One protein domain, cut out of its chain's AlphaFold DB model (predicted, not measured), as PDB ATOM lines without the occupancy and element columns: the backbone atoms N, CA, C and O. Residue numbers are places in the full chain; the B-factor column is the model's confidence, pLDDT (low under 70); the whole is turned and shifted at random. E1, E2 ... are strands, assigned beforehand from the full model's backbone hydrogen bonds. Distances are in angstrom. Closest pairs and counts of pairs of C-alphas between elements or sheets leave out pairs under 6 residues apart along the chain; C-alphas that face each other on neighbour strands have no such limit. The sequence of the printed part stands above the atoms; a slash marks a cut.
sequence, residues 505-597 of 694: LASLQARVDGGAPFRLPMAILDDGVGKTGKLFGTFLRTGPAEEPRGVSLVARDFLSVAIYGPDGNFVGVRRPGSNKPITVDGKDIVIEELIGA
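Overview. This is residues 505 to 597 of the 694 residues of an uncharacterized protein of Klebsormidium nitens (UniProt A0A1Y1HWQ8). What does a first look show? It is a sandwich of two strongly twisted sheets, E3 to E7 facing E2, E1, E9 and E8, their strands crossed at 41 degrees. What makes it up? The printed part has 93 residues, with no named helix and nine named strands, E1 to E9 in that order along the chain; the class is all strand. One sheet has the order E3, E4, E5, E6, E7 and the other E2, E1, E9, E8, both antiparallel. How large is it? It is compact, with a radius of gyration of the C-alphas of 12.9 A and spans of 37 by 30 by 21 A.

Arrangement. How is the larger sheet built? E3, residues 523 to 525, E4, 535 to 541, E5, 550 to 555, E6, 561 to 564, and E7, 570 to 574, form a meander, each strand the antiparallel neighbour of the one before and a hairpin with it. Within hydrogen-bond range are N 525 and O 535, N 538 and O 553, N 554 and O 562, and N 563 and O 572, each pair at 2.9 A. How is the other sheet built? E2, residues 518 to 521, and E1, 505 to 512, are a hairpin with N 510 and O 518 at 2.9 A, and E8, 582 to 584, and E9, 587 to 597, are a hairpin with N 584 and O 587 at 2.9 A. E1 and E9 are antiparallel neighbours, with N 509 and O 593 at 2.9 A; E9 pairs with E8 over residues 587 to 589 and with E1 over 589 to 596. How do the sheets meet? The parts that face each other are 9.5 A centre to centre, their best planes 12 degrees apart. The closest C-alphas of E2 and E4 are those of Pro 521 and Thr 538, 6.5 A apart, and E2 runs on into E3 across one residue at 46 degrees.

Along the chain. Which strands are long? From first to last C-alpha E9 measures 29.0 A, E1 20.4 A, E4 19.9 A, E5 16.6 A and E7 12.0 A. Where are the anchors? C-alpha 505 begins E1 at (-18.376, 25.745, -13.974), and C-alpha 597 ends E9 at (-13.144, 23.307, -15.109).

Size, cuts and confidence. How far does it reach? The two C-alphas farthest apart are those of Gly 514 and Gly 530, 39.4 A. Are there cuts or long links? The printed part has no cut, and no link between its strands is long. Where is confidence low? The mean pLDDT of the printed part is 87.7; residues 526 to 533, 545 and 548 are under 70.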
ATOM      1  N   LEU A 505     -17.532  26.046 -12.814       94.69
ATOM      2  CA  LEU A 505     -18.376  25.745 -13.974       94.69
ATOM      3  C   LEU A 505     -17.919  26.644 -15.124       94.69
ATOM      4  O   LEU A 505     -17.979  27.863 -15.010       94.69
ATOM      5  N   ALA A 506     -17.447  26.058 -16.223       95.00
ATOM      6  CA  ALA A 506     -16.956  26.819 -17.373       95.00
ATOM      7  C   ALA A 506     -18.097  27.235 -18.307       95.00
ATOM      8  O   ALA A 506     -18.175  28.380 -18.755       95.00
ATOM      9  N   SER A 507     -18.997  26.300 -18.614       95.62
ATOM     10  CA  SER A 507     -20.157  26.569 -19.465       95.62
ATOM     11  C   SER A 507     -21.305  25.599 -19.207       95.62
ATOM     12  O   SER A 507     -21.114  24.492 -18.709       95.62
ATOM     13  N   LEU A 508     -22.508  26.033 -19.563       96.00
ATOM     14  CA  LEU A 508     -23.728  25.239 -19.571       96.00
ATOM     15  C   LEU A 508     -24.077  24.930 -21.028       96.00
ATOM     16  O   LEU A 508     -24.179  25.849 -21.842       96.00
ATOM     17  N   GLN A 509     -24.266  23.653 -21.364       95.31
ATOM     18  CA  GLN A 509     -24.749  23.246 -22.681       95.31
ATOM     19  C   GLN A 509     -26.276  23.141 -22.667       95.31
ATOM     20  O   GLN A 509     -26.857  22.384 -21.885       95.31
ATOM     21  N   ALA A 510     -26.922  23.920 -23.530       94.75
ATOM     22  CA  ALA A 510     -28.370  24.011 -23.642       94.75
ATOM     23  C   ALA A 510     -28.837  23.789 -25.080       94.75
ATOM     24  O   ALA A 510     -28.109  24.017 -26.045       94.75
ATOM     25  N   ARG A 511     -30.104  23.406 -25.204       94.75
ATOM     26  CA  ARG A 511     -30.854  23.369 -26.457       94.75
ATOM     27  C   ARG A 511     -32.150  24.148 -26.276       94.75
ATOM     28  O   ARG A 511     -32.762  24.079 -25.213       94.75
ATOM     29  N   VAL A 512     -32.566  24.867 -27.312       92.75
ATOM     30  CA  VAL A 512     -33.808  25.652 -27.339       92.75
ATOM     31  C   VAL A 512     -34.636  25.201 -28.536       92.75
ATOM     32  O   VAL A 512     -34.077  24.987 -29.613       92.75
ATOM     33  N   ASP A 513     -35.938  25.002 -28.329       91.06
ATOM     34  CA  ASP A 513     -36.941  24.683 -29.357       91.06
ATOM     35  C   ASP A 513     -36.545  23.500 -30.271       91.06
ATOM     36  O   ASP A 513     -36.822  23.466 -31.468       91.06
ATOM     37  N   GLY A 514     -35.845  22.512 -29.698       86.94
ATOM     38  CA  GLY A 514     -35.379  21.307 -30.398       86.94
ATOM     39  C   GLY A 514     -34.168  21.491 -31.325       86.94
ATOM     40  O   GLY A 514     -33.751  20.516 -31.950       86.94
ATOM     41  N   GLY A 515     -33.580  22.691 -31.395       90.50
ATOM     42  CA  GLY A 515     -32.486  23.040 -32.309       90.50
ATOM     43  C   GLY A 515     -31.136  22.349 -32.048       90.50
ATOM     44  O   GLY A 515     -31.034  21.317 -31.378       90.50
ATOM     45  N   ALA A 516     -30.066  22.931 -32.594       92.69
ATOM     46  CA  ALA A 516     -28.699  22.509 -32.288       92.69
ATOM     47  C   ALA A 516     -28.313  22.915 -30.849       92.69
ATOM     48  O   ALA A 516     -28.725  23.988 -30.395       92.69
ATOM     49  N   PRO A 517     -27.528  22.098 -30.127       92.94
ATOM     50  CA  PRO A 517     -27.050  22.463 -28.802       92.94
ATOM     51  C   PRO A 517     -25.952  23.527 -28.881       92.94
ATOM     52  O   PRO A 517     -25.116  23.519 -29.786       92.94
ATOM     53  N   PHE A 518     -25.939  24.434 -27.911       93.81
ATOM     54  CA  PHE A 518     -24.975  25.527 -27.800       93.81
ATOM     55  C   PHE A 518     -24.482  25.668 -26.358       93.81
ATOM     56  O   PHE A 518     -25.138  25.233 -25.411       93.81
ATOM     57  N   ARG A 519     -23.306  26.277 -26.185       94.75
ATOM     58  CA  ARG A 519     -22.673  26.483 -24.876       94.75
ATOM     59  C   ARG A 519     -22.791  27.943 -24.456       94.75
ATOM     60  O   ARG A 519     -22.372  28.831 -25.193       94.75
ATOM     61  N   LEU A 520     -23.335  28.175 -23.267       94.88
ATOM     62  CA  LEU A 520     -23.362  29.474 -22.601       94.88
ATOM     63  C   LEU A 520     -22.234  29.522 -21.560       94.88
ATOM     64  O   LEU A 520     -22.178  28.621 -20.719       94.88
ATOM     65  N   PRO A 521     -21.334  30.523 -21.573       95.25
ATOM     66  CA  PRO A 521     -20.305  30.650 -20.543       95.25
ATOM     67  C   PRO A 521     -20.956  30.933 -19.184       95.25
ATOM     68  O   PRO A 521     -21.882  31.741 -19.097       95.25
ATOM     69  N   MET A 522     -20.476  30.275 -18.131       94.69
ATOM     70  CA  MET A 522     -20.933  30.504 -16.758       94.69
ATOM     71  C   MET A 522     -19.980  31.485 -16.064       94.69
ATOM     72  O   MET A 522     -18.762  31.339 -16.145       94.69
ATOM     73  N   ALA A 523     -20.529  32.479 -15.369       92.06
ATOM     74  CA  ALA A 523     -19.778  33.410 -14.531       92.06
ATOM     75  C   ALA A 523     -20.015  33.096 -13.049       92.06
ATOM     76  O   ALA A 523     -21.114  32.693 -12.672       92.06
ATOM     77  N   ILE A 524     -19.009  33.313 -12.199       88.44
ATOM     78  CA  ILE A 524     -19.210  33.309 -10.743       88.44
ATOM     79  C   ILE A 524     -20.013  34.559 -10.375       88.44
ATOM     80  O   ILE A 524     -19.657  35.666 -10.781       88.44
ATOM     81  N   LEU A 525     -21.085  34.373  -9.612       86.56
ATOM     82  CA  LEU A 525     -21.856  35.452  -9.005       86.56
ATOM     83  C   LEU A 525     -21.335  35.679  -7.583       86.56
ATOM     84  O   LEU A 525     -21.207  34.724  -6.816       86.56
ATOM     85  N   ASP A 526     -21.045  36.932  -7.240       69.06
ATOM     86  CA  ASP A 526     -20.785  37.332  -5.854       69.06
ATOM     87  C   ASP A 526     -22.088  37.185  -5.047       69.06
ATOM     88  O   ASP A 526     -23.143  37.646  -5.493       69.06
ATOM     89  N   ASP A 527     -22.040  36.504  -3.896       61.16
ATOM     90  CA  ASP A 527     -23.219  36.327  -3.042       61.16
ATOM     91  C   ASP A 527     -23.513  37.570  -2.184       61.16
ATOM     92  O   ASP A 527     -24.619  37.689  -1.657       61.16
ATOM     93  N   GLY A 528     -22.556  38.504  -2.052       53.91
ATOM     94  CA  GLY A 528     -22.668  39.736  -1.258       53.91
ATOM     95  C   GLY A 528     -22.885  39.513   0.247       53.91
ATOM     96  O   GLY A 528     -22.945  40.469   1.022       53.91
ATOM     97  N   VAL A 529     -23.002  38.255   0.675       48.41
ATOM     98  CA  VAL A 529     -23.402  37.794   2.007       48.41
ATOM     99  C   VAL A 529     -22.391  36.728   2.406       48.41
ATOM    100  O   VAL A 529     -22.631  35.526   2.321       48.41
ATOM    101  N   GLY A 530     -21.203  37.213   2.764       44.84
ATOM    102  CA  GLY A 530     -19.969  36.459   2.596       44.84
ATOM    103  C   GLY A 530     -19.969  35.027   3.143       44.84
ATOM    104  O   GLY A 530     -20.212  34.795   4.329       44.84
ATOM    105  N   LYS A 531     -19.483  34.118   2.283       50.84
ATOM    106  CA  LYS A 531     -19.065  32.726   2.558       50.84
ATOM    107  C   LYS A 531     -20.155  31.642   2.420       50.84
ATOM    108  O   LYS A 531     -20.055  30.628   3.109       50.84
ATOM    109  N   THR A 532     -21.126  31.756   1.497       52.41
ATOM    110  CA  THR A 532     -22.157  30.704   1.272       52.41
ATOM    111  C   THR A 532     -22.019  29.868  -0.016       52.41
ATOM    112  O   THR A 532     -23.004  29.397  -0.595       52.41
ATOM    113  N   GLY A 533     -20.772  29.570  -0.399       67.50
ATOM    114  CA  GLY A 533     -20.419  28.648  -1.490       67.50
ATOM    115  C   GLY A 533     -20.221  29.341  -2.842       67.50
ATOM    116  O   GLY A 533     -20.306  30.559  -2.939       67.50
ATOM    117  N   LYS A 534     -19.924  28.569  -3.896       83.94
ATOM    118  CA  LYS A 534     -19.836  29.119  -5.257       83.94
ATOM    119  C   LYS A 534     -21.222  29.134  -5.897       83.94
ATOM    120  O   LYS A 534     -21.858  28.088  -6.023       83.94
ATOM    121  N   LEU A 535     -21.673  30.315  -6.306       89.62
ATOM    122  CA  LEU A 535     -22.860  30.499  -7.133       89.62
ATOM    123  C   LEU A 535     -22.406  30.841  -8.553       89.62
ATOM    124  O   LEU A 535     -21.532  31.685  -8.736       89.62
ATOM    125  N   PHE A 536     -22.994  30.196  -9.554       93.31
ATOM    126  CA  PHE A 536     -22.664  30.416 -10.958       93.31
ATOM    127  C   PHE A 536     -23.917  30.820 -11.730       93.31
ATOM    128  O   PHE A 536     -24.980  30.234 -11.523       93.31
ATOM    129  N   GLY A 537     -23.796  31.782 -12.640       94.06
ATOM    130  CA  GLY A 537     -24.898  32.279 -13.457       94.06
ATOM    131  C   GLY A 537     -24.538  32.393 -14.933       94.06
ATOM    132  O   GLY A 537     -23.393  32.663 -15.291       94.06
ATOM    133  N   THR A 538     -25.536  32.229 -15.795       95.00
ATOM    134  CA  THR A 538     -25.483  32.645 -17.199       95.00
ATOM    135  C   THR A 538     -26.853  33.134 -17.673       95.00
ATOM    136  O   THR A 538     -27.865  32.941 -16.996       95.00
ATOM    137  N   PHE A 539     -26.886  33.790 -18.830       92.00
ATOM    138  CA  PHE A 539     -28.067  34.472 -19.351       92.00
ATOM    139  C   PHE A 539     -28.359  34.051 -20.793       92.00
ATOM    140  O   PHE A 539     -27.600  34.344 -21.717       92.00
ATOM    141  N   LEU A 540     -29.491  33.376 -20.991       91.31
ATOM    142  CA  LEU A 540     -30.003  33.007 -22.305       91.31
ATOM    143  C   LEU A 540     -30.900  34.129 -22.837       91.31
ATOM    144  O   LEU A 540     -32.070  34.225 -22.471       91.31
ATOM    145  N   ARG A 541     -30.370  34.974 -23.724       86.31
ATOM    146  CA  ARG A 541     -31.145  36.041 -24.378       86.31
ATOM    147  C   ARG A 541     -32.343  35.464 -25.147       86.31
ATOM    148  O   ARG A 541     -32.171  34.584 -25.989       86.31
ATOM    149  N   THR A 542     -33.546  35.993 -24.909       80.81
ATOM    150  CA  THR A 542     -34.764  35.649 -25.666       80.81
ATOM    151  C   THR A 542     -35.245  36.767 -26.590       80.81
ATOM    152  O   THR A 542     -35.885  36.439 -27.592       80.81
ATOM    153  N   GLY A 543     -34.929  38.035 -26.276       73.00
ATOM    154  CA  GLY A 543     -35.378  39.243 -26.985       73.00
ATOM    155  C   GLY A 543     -34.350  39.922 -27.918       73.00
ATOM    156  O   GLY A 543     -33.204  39.469 -28.018       73.00
ATOM    157  N   PRO A 544     -34.763  41.005 -28.613       70.44
ATOM    158  CA  PRO A 544     -34.001  41.688 -29.672       70.44
ATOM    159  C   PRO A 544     -32.745  42.409 -29.159       70.44
ATOM    160  O   PRO A 544     -32.501  42.464 -27.959       70.44
ATOM    161  N   ALA A 545     -31.927  42.951 -30.071       66.69
ATOM    162  CA  ALA A 545     -30.596  43.498 -29.778       66.69
ATOM    163  C   ALA A 545     -30.586  44.700 -28.809       66.69
ATOM    164  O   ALA A 545     -29.688  44.775 -27.966       66.69
ATOM    165  N   GLU A 546     -31.581  45.587 -28.892       72.62
ATOM    166  CA  GLU A 546     -31.651  46.816 -28.086       72.62
ATOM    167  C   GLU A 546     -32.158  46.596 -26.648       72.62
ATOM    168  O   GLU A 546     -31.690  47.267 -25.732       72.62
ATOM    169  N   GLU A 547     -33.042  45.617 -26.416       71.81
ATOM    170  CA  GLU A 547     -33.560  45.280 -25.081       71.81
ATOM    171  C   GLU A 547     -33.123  43.859 -24.669       71.81
ATOM    172  O   GLU A 547     -33.607  42.870 -25.232       71.81
ATOM    173  N   PRO A 548     -32.203  43.696 -23.696       67.81
ATOM    174  CA  PRO A 548     -31.708  42.386 -23.272       67.81
ATOM    175  C   PRO A 548     -32.711  41.647 -22.367       67.81
ATOM    176  O   PRO A 548     -32.460  41.415 -21.189       67.81
ATOM    177  N   ARG A 549     -33.848  41.230 -22.937       82.94
ATOM    178  CA  ARG A 549     -34.788  40.264 -22.339       82.94
ATOM    179  C   ARG A 549     -34.246  38.836 -22.499       82.94
ATOM    180  O   ARG A 549     -33.723  38.490 -23.564       82.94
ATOM    181  N   GLY A 550     -34.365  38.001 -21.467       88.06
ATOM    182  CA  GLY A 550     -33.840  36.633 -21.478       88.06
ATOM    183  C   GLY A 550     -34.092  35.852 -20.191       88.06
ATOM    184  O   GLY A 550     -34.706  36.355 -19.258       88.06
ATOM    185  N   VAL A 551     -33.623  34.607 -20.169       92.81
ATOM    186  CA  VAL A 551     -33.794  33.633 -19.086       92.81
ATOM    187  C   VAL A 551     -32.486  33.501 -18.314       92.81
ATOM    188  O   VAL A 551     -31.446  33.184 -18.897       92.81
ATOM    189  N   SER A 552     -32.537  33.706 -16.999       93.94
ATOM    190  CA  SER A 552     -31.372  33.550 -16.122       93.94
ATOM    191  C   SER A 552     -31.265  32.106 -15.636       93.94
ATOM    192  O   SER A 552     -32.212  31.551 -15.072       93.94
ATOM    193  N   LEU A 553     -30.100  31.498 -15.854       94.94
ATOM    194  CA  LEU A 553     -29.778  30.118 -15.496       94.94
ATOM    195  C   LEU A 553     -28.719  30.138 -14.390       94.94
ATOM    196  O   LEU A 553     -27.642  30.700 -14.583       94.94
ATOM    197  N   VAL A 554     -29.020  29.548 -13.234       94.69
ATOM    198  CA  VAL A 554     -28.195  29.648 -12.019       94.69
ATOM    199  C   VAL A 554     -27.912  28.260 -11.449       94.69
ATOM    200  O   VAL A 554     -28.828  27.457 -11.289       94.69
ATOM    201  N   ALA A 555     -26.658  27.970 -11.110       93.69
ATOM    202  CA  ALA A 555     -26.217  26.687 -10.563       93.69
ATOM    203  C   ALA A 555     -25.332  26.876  -9.320       93.69
ATOM    204  O   ALA A 555     -24.639  27.884  -9.182       93.69
ATOM    205  N   ARG A 556     -25.338  25.887  -8.418       89.06
ATOM    206  CA  ARG A 556     -24.401  25.773  -7.275       89.06
ATOM    207  C   ARG A 556     -23.511  24.527  -7.363       89.06
ATOM    208  O   ARG A 556     -22.498  24.436  -6.678       89.06
ATOM    209  N   ASP A 557     -23.907  23.563  -8.188       89.50
ATOM    210  CA  ASP A 557     -23.324  22.231  -8.314       89.50
ATOM    211  C   ASP A 557     -23.548  21.682  -9.738       89.50
ATOM    212  O   ASP A 557     -24.109  22.362 -10.598       89.50
ATOM    213  N   PHE A 558     -23.120  20.442  -9.990       90.88
ATOM    214  CA  PHE A 558     -23.366  19.730 -11.253       90.88
ATOM    215  C   PHE A 558     -24.724  18.997 -11.279       90.88
ATOM    216  O   PHE A 558     -25.068  18.339 -12.262       90.88
ATOM    217  N   LEU A 559     -25.499  19.064 -10.194       90.69
ATOM    218  CA  LEU A 559     -26.728  18.297  -9.993       90.69
ATOM    219  C   LEU A 559     -27.970  19.082 -10.436       90.69
ATOM    220  O   LEU A 559     -28.969  18.471 -10.833       90.69
ATOM    221  N   SER A 560     -27.925  20.415 -10.361       92.25
ATOM    222  CA  SER A 560     -29.100  21.275 -10.487       92.25
ATOM    223  C   SER A 560     -28.820  22.646 -11.115       92.25
ATOM    224  O   SER A 560     -27.872  23.348 -10.767       92.25
ATOM    225  N   VAL A 561     -29.712  23.053 -12.022       95.75
ATOM    226  CA  VAL A 561     -29.803  24.411 -12.571       95.75
ATOM    227  C   VAL A 561     -31.182  24.974 -12.232       95.75
ATOM    228  O   VAL A 561     -32.200  24.420 -12.654       95.75
ATOM    229  N   ALA A 562     -31.215  26.060 -11.465       95.44
ATOM    230  CA  ALA A 562     -32.390  26.886 -11.217       95.44
ATOM    231  C   ALA A 562     -32.592  27.879 -12.371       95.44
ATOM    232  O   ALA A 562     -31.631  28.393 -12.943       95.44
ATOM    233  N   ILE A 563     -33.851  28.113 -12.740       95.44
ATOM    234  CA  ILE A 563     -34.228  28.770 -13.992       95.44
ATOM    235  C   ILE A 563     -35.260  29.856 -13.686       95.44
ATOM    236  O   ILE A 563     -36.311  29.574 -13.103       95.44
ATOM    237  N   TYR A 564     -34.942  31.089 -14.077       94.12
ATOM    238  CA  TYR A 564     -35.721  32.293 -13.793       94.12
ATOM    239  C   TYR A 564     -36.159  32.973 -15.093       94.12
ATOM    240  O   TYR A 564     -35.381  33.067 -16.045       94.12
ATOM    241  N   GLY A 565     -37.408  33.434 -15.130       92.12
ATOM    242  CA  GLY A 565     -38.001  34.103 -16.282       92.12
ATOM    243  C   GLY A 565     -37.442  35.513 -16.512       92.12
ATOM    244  O   GLY A 565     -36.720  36.043 -15.664       92.12
ATOM    245  N   PRO A 566     -37.794  36.159 -17.642       89.31
ATOM    246  CA  PRO A 566     -37.343  37.522 -17.949       89.31
ATOM    247  C   PRO A 566     -37.928  38.611 -17.039       89.31
ATOM    248  O   PRO A 566     -37.504  39.760 -17.094       89.31
ATOM    249  N   ASP A 567     -38.911  38.249 -16.221       87.56
ATOM    250  CA  ASP A 567     -39.509  39.026 -15.136       87.56
ATOM    251  C   ASP A 567     -38.796  38.818 -13.782       87.56
ATOM    252  O   ASP A 567     -39.188  39.407 -12.778       87.56
ATOM    253  N   GLY A 568     -37.764  37.967 -13.738       87.25
ATOM    254  CA  GLY A 568     -37.053  37.574 -12.522       87.25
ATOM    255  C   GLY A 568     -37.764  36.506 -11.683       87.25
ATOM    256  O   GLY A 568     -37.209  36.071 -10.673       87.25
ATOM    257  N   ASN A 569     -38.955  36.041 -12.077       92.12
ATOM    258  CA  ASN A 569     -39.683  35.025 -11.317       92.12
ATOM    259  C   ASN A 569     -39.058  33.636 -11.495       92.12
ATOM    260  O   ASN A 569     -38.614  33.252 -12.576       92.12
ATOM    261  N   PHE A 570     -39.042  32.848 -10.421       94.81
ATOM    262  CA  PHE A 570     -38.548  31.474 -10.449       94.81
ATOM    263  C   PHE A 570     -39.522  30.552 -11.201       94.81
ATOM    264  O   PHE A 570     -40.680  30.420 -10.807       94.81
ATOM    265  N   VAL A 571     -39.042  29.882 -12.254       95.00
ATOM    266  CA  VAL A 571     -39.853  28.984 -13.099       95.00
ATOM    267  C   VAL A 571     -39.648  27.515 -12.723       95.00
ATOM    268  O   VAL A 571     -40.566  26.702 -12.835       95.00
ATOM    269  N   GLY A 572     -38.454  27.145 -12.253       94.38
ATOM    270  CA  GLY A 572     -38.195  25.798 -11.749       94.38
ATOM    271  C   GLY A 572     -36.724  25.395 -11.734       94.38
ATOM    272  O   GLY A 572     -35.825  26.200 -11.956       94.38
ATOM    273  N   VAL A 573     -36.492  24.102 -11.493       95.31
ATOM    274  CA  VAL A 573     -35.168  23.464 -11.563       95.31
ATOM    275  C   VAL A 573     -35.145  22.436 -12.695       95.31
ATOM    276  O   VAL A 573     -36.140  21.745 -12.953       95.31
ATOM    277  N   ARG A 574     -33.995  22.283 -13.354       95.19
ATOM    278  CA  ARG A 574     -33.674  21.121 -14.194       95.19
ATOM    279  C   ARG A 574     -32.348  20.501 -13.767       95.19
ATOM    280  O   ARG A 574     -31.414  21.199 -13.388       95.19
ATOM    281  N   ARG A 575     -32.279  19.172 -13.838       94.25
ATOM    282  CA  ARG A 575     -31.035  18.408 -13.695       94.25
ATOM    283  C   ARG A 575     -30.390  18.276 -15.083       94.25
ATOM    284  O   ARG A 575     -31.109  17.852 -15.997       94.25
ATOM    285  N   PRO A 576     -29.096  18.596 -15.263       93.75
ATOM    286  CA  PRO A 576     -28.380  18.318 -16.508       93.75
ATOM    287  C   PRO A 576     -28.502  16.841 -16.914       93.75
ATOM    288  O   PRO A 576     -28.658  15.964 -16.062       93.75
ATOM    289  N   GLY A 577     -28.519  16.562 -18.215       91.94
ATOM    290  CA  GLY A 577     -28.672  15.217 -18.779       91.94
ATOM    291  C   GLY A 577     -30.063  14.592 -18.612       91.94
ATOM    292  O   GLY A 577     -30.301  13.486 -19.090       91.94
ATOM    293  N   SER A 578     -31.017  15.269 -17.955       92.44
ATOM    294  CA  SER A 578     -32.371  14.725 -17.756       92.44
ATOM    295  C   SER A 578     -33.248  14.750 -19.012       92.44
ATOM    296  O   SER A 578     -34.295  14.103 -19.018       92.44
ATOM    297  N   ASN A 579     -32.847  15.498 -20.050       89.56
ATOM    298  CA  ASN A 579     -33.544  15.663 -21.333       89.56
ATOM    299  C   ASN A 579     -35.023  16.095 -21.225       89.56
ATOM    300  O   ASN A 579     -35.799  15.923 -22.163       89.56
ATOM    301  N   LYS A 580     -35.426  16.675 -20.085       92.56
ATOM    302  CA  LYS A 580     -36.781  17.194 -19.853       92.56
ATOM    303  C   LYS A 580     -36.824  18.699 -20.140       92.56
ATOM    304  O   LYS A 580     -36.164  19.438 -19.403       92.56
ATOM    305  N   PRO A 581     -37.609  19.172 -21.126       93.12
ATOM    306  CA  PRO A 581     -37.723  20.599 -21.401       93.12
ATOM    307  C   PRO A 581     -38.327  21.365 -20.219       93.12
ATOM    308  O   PRO A 581     -38.990  20.794 -19.341       93.12
ATOM    309  N   ILE A 582     -38.087  22.671 -20.183       93.12
ATOM    310  CA  ILE A 582     -38.829  23.648 -19.390       93.12
ATOM    311  C   ILE A 582     -39.260  24.784 -20.317       93.12
ATOM    312  O   ILE A 582     -38.425  25.376 -20.999       93.12
ATOM    313  N   THR A 583     -40.557  25.068 -20.350       92.62
ATOM    314  CA  THR A 583     -41.107  26.138 -21.180       92.62
ATOM    315  C   THR A 583     -40.943  27.474 -20.456       92.62
ATOM    316  O   THR A 583     -41.466  27.646 -19.355       92.62
ATOM    317  N   VAL A 584     -40.211  28.417 -21.050       88.88
ATOM    318  CA  VAL A 584     -39.973  29.763 -20.503       88.88
ATOM    319  C   VAL A 584     -40.067  30.784 -21.632       88.88
ATOM    320  O   VAL A 584     -39.485  30.580 -22.692       88.88
ATOM    321  N   ASP A 585     -40.801  31.883 -21.426       83.44
ATOM    322  CA  ASP A 585     -40.983  32.948 -22.436       83.44
ATOM    323  C   ASP A 585     -41.499  32.417 -23.801       83.44
ATOM    324  O   ASP A 585     -41.177  32.949 -24.862       83.44
ATOM    325  N   GLY A 586     -42.273  31.321 -23.769       83.75
ATOM    326  CA  GLY A 586     -42.799  30.619 -24.946       83.75
ATOM    327  C   GLY A 586     -41.847  29.619 -25.621       83.75
ATOM    328  O   GLY A 586     -42.242  29.033 -26.624       83.75
ATOM    329  N   LYS A 587     -40.633  29.409 -25.091       88.19
ATOM    330  CA  LYS A 587     -39.589  28.546 -25.673       88.19
ATOM    331  C   LYS A 587     -39.289  27.338 -24.790       88.19
ATOM    332  O   LYS A 587     -39.229  27.476 -23.568       88.19
ATOM    333  N   ASP A 588     -39.045  26.176 -25.387       92.94
ATOM    334  CA  ASP A 588     -38.701  24.943 -24.670       92.94
ATOM    335  C   ASP A 588     -37.180  24.796 -24.526       92.94
ATOM    336  O   ASP A 588     -36.458  24.519 -25.487       92.94
ATOM    337  N   ILE A 589     -36.691  24.962 -23.296       93.94
ATOM    338  CA  ILE A 589     -35.268  24.908 -22.947       93.94
ATOM    339  C   ILE A 589     -34.931  23.528 -22.371       93.94
ATOM    340  O   ILE A 589     -35.544  23.085 -21.399       93.94
ATOM    341  N   VAL A 590     -33.915  22.859 -22.914       95.25
ATOM    342  CA  VAL A 590     -33.340  21.619 -22.368       95.25
ATOM    343  C   VAL A 590     -31.913  21.894 -21.899       95.25
ATOM    344  O   VAL A 590     -31.103  22.427 -22.653       95.25
ATOM    345  N   ILE A 591     -31.602  21.509 -20.659       95.81
ATOM    346  CA  ILE A 591     -30.246  21.561 -20.097       95.81
ATOM    347  C   ILE A 591     -29.576  20.205 -20.347       95.81
ATOM    348  O   ILE A 591     -29.971  19.202 -19.746       95.81
ATOM    349  N   GLU A 592     -28.593  20.169 -21.243       94.25
ATOM    350  CA  GLU A 592     -27.904  18.935 -21.635       94.25
ATOM    351  C   GLU A 592     -26.769  18.601 -20.668       94.25
ATOM    352  O   GLU A 592     -26.738  17.499 -20.130       94.25
ATOM    353  N   GLU A 593     -25.872  19.549 -20.390       93.75
ATOM    354  CA  GLU A 593     -24.654  19.302 -19.608       93.75
ATOM    355  C   GLU A 593     -24.180  20.565 -18.868       93.75
ATOM    356  O   GLU A 593     -24.435  21.691 -19.299       93.75
ATOM    357  N   LEU A 594     -23.474  20.374 -17.749       94.69
ATOM    358  CA  LEU A 594     -22.674  21.405 -17.086       94.69
ATOM    359  C   LEU A 594     -21.200  21.027 -17.231       94.69
ATOM    360  O   LEU A 594     -20.759  20.027 -16.673       94.69
ATOM    361  N   ILE A 595     -20.449  21.828 -17.983       95.06
ATOM    362  CA  ILE A 595     -19.049  21.562 -18.314       95.06
ATOM    363  C   ILE A 595     -18.169  22.172 -17.228       95.06
ATOM    364  O   ILE A 595     -18.147  23.392 -17.028       95.06
ATOM    365  N   GLY A 596     -17.446  21.306 -16.522       95.12
ATOM    366  CA  GLY A 596     -16.552  21.697 -15.442       95.12
ATOM    367  C   GLY A 596     -15.228  22.281 -15.929       95.12
ATOM    368  O   GLY A 596     -14.795  22.061 -17.060       95.12
ATOM    369  N   ALA A 597     -14.562  22.995 -15.029       96.06
ATOM    370  CA  ALA A 597     -13.144  23.307 -15.109       96.06
ATOM    371  C   ALA A 597     -12.444  22.868 -13.823       96.06
ATOM    372  O   ALA A 597     -12.970  23.038 -12.719       96.06
TER     373      ALA A 597